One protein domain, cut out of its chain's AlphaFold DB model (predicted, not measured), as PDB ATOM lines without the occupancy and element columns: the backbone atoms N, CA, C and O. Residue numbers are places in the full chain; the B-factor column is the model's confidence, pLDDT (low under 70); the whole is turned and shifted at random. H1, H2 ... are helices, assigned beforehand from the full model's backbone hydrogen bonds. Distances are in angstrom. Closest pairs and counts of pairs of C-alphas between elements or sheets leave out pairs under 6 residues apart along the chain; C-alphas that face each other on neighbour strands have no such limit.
ATOM      1  N   ARG A  36      33.046  55.316  60.551       82.06
ATOM      2  CA  ARG A  36      33.527  54.088  59.902       82.06
ATOM      3  C   ARG A  36      32.382  53.195  59.447       82.06
ATOM      4  O   ARG A  36      32.428  52.705  58.326       82.06
ATOM      5  N   ARG A  37      31.335  53.031  60.260       83.62
ATOM      6  CA  ARG A  37      30.156  52.225  59.895       83.62
ATOM      7  C   ARG A  37      29.356  52.863  58.770       83.62
ATOM      8  O   ARG A  37      28.799  52.157  57.933       83.62
ATOM      9  N   GLU A  38      29.287  54.191  58.742       84.56
ATOM     10  CA  GLU A  38      28.691  54.922  57.623       84.56
ATOM     11  C   GLU A  38      29.504  54.717  56.336       84.56
ATOM     12  O   GLU A  38      28.939  54.323  55.315       84.56
ATOM     13  N   ALA A  39      30.832  54.858  56.402       87.50
ATOM     14  CA  ALA A  39      31.721  54.589  55.273       87.50
ATOM     15  C   ALA A  39      31.632  53.130  54.781       87.50
ATOM     16  O   ALA A  39      31.556  52.896  53.576       87.50
ATOM     17  N   GLU A  40      31.575  52.152  55.691       87.06
ATOM     18  CA  GLU A  40      31.386  50.729  55.372       87.06
ATOM     19  C   GLU A  40      30.055  50.478  54.655       87.06
ATOM     20  O   GLU A  40      30.019  49.767  53.650       87.06
ATOM     21  N   ARG A  41      28.958  51.098  55.112       90.19
ATOM     22  CA  ARG A  41      27.647  51.003  54.446       90.19
ATOM     23  C   ARG A  41      27.679  51.599  53.044       90.19
ATOM     24  O   ARG A  41      27.142  50.995  52.119       90.19
ATOM     25  N   MET A  42      28.317  52.755  52.871       92.25
ATOM     26  CA  MET A  42      28.470  53.380  51.555       92.25
ATOM     27  C   MET A  42      29.337  52.530  50.619       92.25
ATOM     28  O   MET A  42      29.010  52.398  49.441       92.25
ATOM     29  N   ALA A  43      30.416  51.930  51.129       94.75
ATOM     30  CA  ALA A  43      31.262  51.019  50.365       94.75
ATOM     31  C   ALA A  43      30.489  49.763  49.933       94.75
ATOM     32  O   ALA A  43      30.536  49.392  48.762       94.75
ATOM     33  N   ALA A  44      29.711  49.165  50.840       93.81
ATOM     34  CA  ALA A  44      28.856  48.023  50.529       93.81
ATOM     35  C   ALA A  44      27.784  48.369  49.481       93.81
ATOM     36  O   ALA A  44      27.575  47.601  48.546       93.81
ATOM     37  N   ALA A  45      27.151  49.542  49.586       95.19
ATOM     38  CA  ALA A  45      26.169  50.002  48.604       95.19
ATOM     39  C   ALA A  45      26.789  50.197  47.210       95.19
ATOM     40  O   ALA A  45      26.188  49.812  46.209       95.19
ATOM     41  N   ARG A  46      28.009  50.747  47.133       96.44
ATOM     42  CA  ARG A  46      28.745  50.883  45.865       96.44
ATOM     43  C   ARG A  46      29.111  49.526  45.270       96.44
ATOM     44  O   ARG A  46      28.887  49.323  44.084       96.44
ATOM     45  N   ALA A  47      29.605  48.601  46.092       95.94
ATOM     46  CA  ALA A  47      29.936  47.250  45.649       95.94
ATOM     47  C   ALA A  47      28.699  46.495  45.127       95.94
ATOM     48  O   ALA A  47      28.783  45.801  44.118       95.94
ATOM     49  N   ALA A  48      27.540  46.663  45.774       95.31
ATOM     50  CA  ALA A  48      26.281  46.094  45.301       95.31
ATOM     51  C   ALA A  48      25.856  46.688  43.948       95.31
ATOM     52  O   ALA A  48      25.557  45.937  43.023       95.31
ATOM     53  N   ALA A  49      25.909  48.016  43.799       95.94
ATOM     54  CA  ALA A  49      25.585  48.684  42.537       95.94
ATOM     55  C   ALA A  49      26.528  48.264  41.393       95.94
ATOM     56  O   ALA A  49      26.092  48.072  40.259       95.94
ATOM     57  N   GLU A  50      27.817  48.078  41.684       95.00
ATOM     58  CA  GLU A  50      28.792  47.574  40.714       95.00
ATOM     59  C   GLU A  50      28.495  46.121  40.311       95.00
ATOM     60  O   GLU A  50      28.500  45.792  39.123       95.00
ATOM     61  N   ALA A  51      28.156  45.259  41.274       95.50
ATOM     62  CA  ALA A  51      27.770  43.877  40.998       95.50
ATOM     63  C   ALA A  51      26.505  43.791  40.123       95.50
ATOM     64  O   ALA A  51      26.460  42.993  39.182       95.50
ATOM     65  N   GLU A  52      25.505  44.634  40.388       93.50
ATOM     66  CA  GLU A  52      24.294  44.744  39.567       93.50
ATOM     67  C   GLU A  52      24.606  45.226  38.143       93.50
ATOM     68  O   GLU A  52      24.102  44.647  37.176       93.50
ATOM     69  N   ALA A  53      25.480  46.227  37.987       96.38
ATOM     70  CA  ALA A  53      25.896  46.731  36.677       96.38
ATOM     71  C   ALA A  53      26.607  45.649  35.846       96.38
ATOM     72  O   ALA A  53      26.262  45.435  34.681       96.38
ATOM     73  N   LEU A  54      27.535  44.905  36.458       97.38
ATOM     74  CA  LEU A  54      28.224  43.783  35.810       97.38
ATOM     75  C   LEU A  54      27.250  42.662  35.415       97.38
ATOM     76  O   LEU A  54      27.379  42.075  34.337       97.38
ATOM     77  N   ALA A  55      26.261  42.359  36.261       95.81
ATOM     78  CA  ALA A  55      25.231  41.371  35.948       95.81
ATOM     79  C   ALA A  55      24.361  41.817  34.762       95.81
ATOM     80  O   ALA A  55      24.099  41.023  33.853       95.81
ATOM     81  N   GLN A  56      23.963  43.091  34.728       94.88
ATOM     82  CA  GLN A  56      23.186  43.648  33.624       94.88
ATOM     83  C   GLN A  56      23.984  43.653  32.316       94.88
ATOM     84  O   GLN A  56      23.436  43.324  31.263       94.88
ATOM     85  N   GLU A  57      25.274  43.984  32.362       94.00
ATOM     86  CA  GLU A  57      26.134  43.940  31.183       94.00
ATOM     87  C   GLU A  57      26.277  42.514  30.642       94.00
ATOM     88  O   GLU A  57      26.070  42.293  29.449       94.00
ATOM     89  N   ARG A  58      26.520  41.522  31.509       94.69
ATOM     90  CA  ARG A  58      26.541  40.105  31.107       94.69
ATOM     91  C   ARG A  58      25.221  39.665  30.479       94.69
ATOM     92  O   ARG A  58      25.237  38.979  29.460       94.69
ATOM     93  N   ALA A  59      24.088  40.091  31.035       93.38
ATOM     94  CA  ALA A  59      22.774  39.802  30.463       93.38
ATOM     95  C   ALA A  59      22.606  40.432  29.068       93.38
ATOM     96  O   ALA A  59      22.126  39.768  28.149       93.38
ATOM     97  N   ARG A  60      23.055  41.680  28.869       94.44
ATOM     98  CA  ARG A  60      23.050  42.342  27.549       94.44
ATOM     99  C   ARG A  60      23.965  41.642  26.549       94.44
ATOM    100  O   ARG A  60      23.578  41.471  25.398       94.44
ATOM    101  N   GLN A  61      25.155  41.225  26.978       90.12
ATOM    102  CA  GLN A  61      26.091  40.481  26.137       90.12
ATOM    103  C   GLN A  61      25.502  39.128  25.721       90.12
ATOM    104  O   GLN A  61      25.548  38.792  24.542       90.12
ATOM    105  N   ALA A  62      24.878  38.393  26.646       87.25
ATOM    106  CA  ALA A  62      24.188  37.139  26.342       87.25
ATOM    107  C   ALA A  62      22.987  37.343  25.400       87.25
ATOM    108  O   ALA A  62      22.747  36.528  24.513       87.25
ATOM    109  N   ALA A  63      22.269  38.460  25.547       89.56
ATOM    110  CA  ALA A  63      21.175  38.848  24.661       89.56
ATOM    111  C   ALA A  63      21.645  39.454  23.325       89.56
ATOM    112  O   ALA A  63      20.808  39.733  22.468       89.56
ATOM    113  N   SER A  64      22.947  39.658  23.101       94.56
ATOM    114  CA  SER A  64      23.451  40.190  21.832       94.56
ATOM    115  C   SER A  64      23.119  39.237  20.674       94.56
ATOM    116  O   SER A  64      23.344  38.032  20.813       94.56
ATOM    117  N   PRO A  65      22.678  39.738  19.503       91.81
ATOM    118  CA  PRO A  65      22.413  38.903  18.330       91.81
ATOM    119  C   PRO A  65      23.599  38.015  17.943       91.81
ATOM    120  O   PRO A  65      23.408  36.887  17.506       91.81
ATOM    121  N   GLN A  66      24.832  38.490  18.149       90.50
ATOM    122  CA  GLN A  66      26.034  37.710  17.859       90.50
ATOM    123  C   GLN A  66      26.243  36.565  18.861       90.50
ATOM    124  O   GLN A  66      26.643  35.474  18.460       90.50
ATOM    125  N   ALA A  67      25.972  36.794  20.150       88.38
ATOM    126  CA  ALA A  67      26.040  35.749  21.170       88.38
ATOM    127  C   ALA A  67      24.947  34.698  20.943       88.38
ATOM    128  O   ALA A  67      25.238  33.506  20.966       88.38
ATOM    129  N   GLN A  68      23.728  35.138  20.616       90.25
ATOM    130  CA  GLN A  68      22.629  34.253  20.230       90.25
ATOM    131  C   GLN A  68      22.960  33.451  18.964       90.25
ATOM    132  O   GLN A  68      22.759  32.240  18.942       90.25
ATOM    133  N   ALA A  69      23.526  34.087  17.933       88.69
ATOM    134  CA  ALA A  69      23.937  33.410  16.703       88.69
ATOM    135  C   ALA A  69      25.037  32.372  16.957       88.69
ATOM    136  O   ALA A  69      24.972  31.275  16.416       88.69
ATOM    137  N   ARG A  70      26.018  32.679  17.815       88.88
ATOM    138  CA  ARG A  70      27.045  31.711  18.229       88.88
ATOM    139  C   ARG A  70      26.449  30.552  19.021       88.88
ATOM    140  O   ARG A  70      26.784  29.413  18.733       88.88
ATOM    141  N   ALA A  71      25.564  30.824  19.979       85.38
ATOM    142  CA  ALA A  71      24.886  29.783  20.749       85.38
ATOM    143  C   ALA A  71      24.050  28.869  19.840       85.38
ATOM    144  O   ALA A  71      24.106  27.651  19.976       85.38
ATOM    145  N   ARG A  72      23.347  29.452  18.862       85.50
ATOM    146  CA  ARG A  72      22.617  28.711  17.833       85.50
ATOM    147  C   ARG A  72      23.549  27.881  16.952       85.50
ATOM    148  O   ARG A  72      23.274  26.710  16.760       85.50
ATOM    149  N   ALA A  73      24.658  28.446  16.478       85.19
ATOM    150  CA  ALA A  73      25.630  27.718  15.667       85.19
ATOM    151  C   ALA A  73      26.267  26.546  16.433       85.19
ATOM    152  O   ALA A  73      26.501  25.496  15.853       85.19
ATOM    153  N   VAL A  74      26.520  26.702  17.738       85.31
ATOM    154  CA  VAL A  74      26.988  25.602  18.599       85.31
ATOM    155  C   VAL A  74      25.905  24.537  18.771       85.31
ATOM    156  O   VAL A  74      26.225  23.357  18.745       85.31
ATOM    157  N   ALA A  75      24.637  24.930  18.918       78.75
ATOM    158  CA  ALA A  75      23.524  23.981  18.976       78.75
ATOM    159  C   ALA A  75      23.316  23.236  17.644       78.75
ATOM    160  O   ALA A  75      22.998  22.054  17.659       78.75
ATOM    161  N   GLU A  76      23.519  23.907  16.507       80.50
ATOM    162  CA  GLU A  76      23.462  23.312  15.162       80.50
ATOM    163  C   GLU A  76      24.704  22.449  14.849       80.50
ATOM    164  O   GLU A  76      24.637  21.552  14.011       80.50
ATOM    165  N   ALA A  77      25.833  22.677  15.526       82.75
ATOM    166  CA  ALA A  77      27.040  21.858  15.428       82.75
ATOM    167  C   ALA A  77      26.914  20.597  16.298       82.75
ATOM    168  O   ALA A  77      27.577  20.443  17.326       82.75
ATOM    169  N   GLU A  78      26.029  19.692  15.891       84.50
ATOM    170  CA  GLU A  78      25.856  18.409  16.561       84.50
ATOM    171  C   GLU A  78      27.115  17.531  16.472       84.50
ATOM    172  O   GLU A  78      27.963  17.676  15.588       84.50
TER     173      GLU A  78
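This is residues 36 to 78 of the 114 residues of an uncharacterized protein of Massilia sp. GV090 (UniProt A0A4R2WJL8). One long helix, H1, makes most of a thin rod, and a shorter helix, H2, turns off from its end at a corner. The two meet near their ends as a wide, open L with no other part packed on either. The printed part has 43 residues with two named helices, H1 then H2, and no named strand; the class is all helix. It is extended, with a radius of gyration of the C-alphas of 17.6 A and spans of 56 by 17 by 6 A.

Find C-alpha 36 at (33.527, 54.088, 59.902); from there H1, residues 36 to 62, runs 38.7 A to C-alpha 62 at (24.188, 37.139, 26.342). H2, residues 65 to 76, runs 15.9 A and ends at C-alpha 76 at (23.462, 23.312, 15.162).

Look at Gln 61 and Ala 67: their C-alphas, the closest of H1 and H2, are 6.9 A apart, and the helices are close but not clearly touching. They run the same way at a steep tilt of 59 degrees. In H1 and H2 every O i to N i+4 pair is within hydrogen-bond range.

The farthest C-alphas, those of Arg 36 and Glu 78, are 56.7 A apart. The printed part has no cut, and the link from H1 to H2 is tight. No printed residue is under 70 in pLDDT.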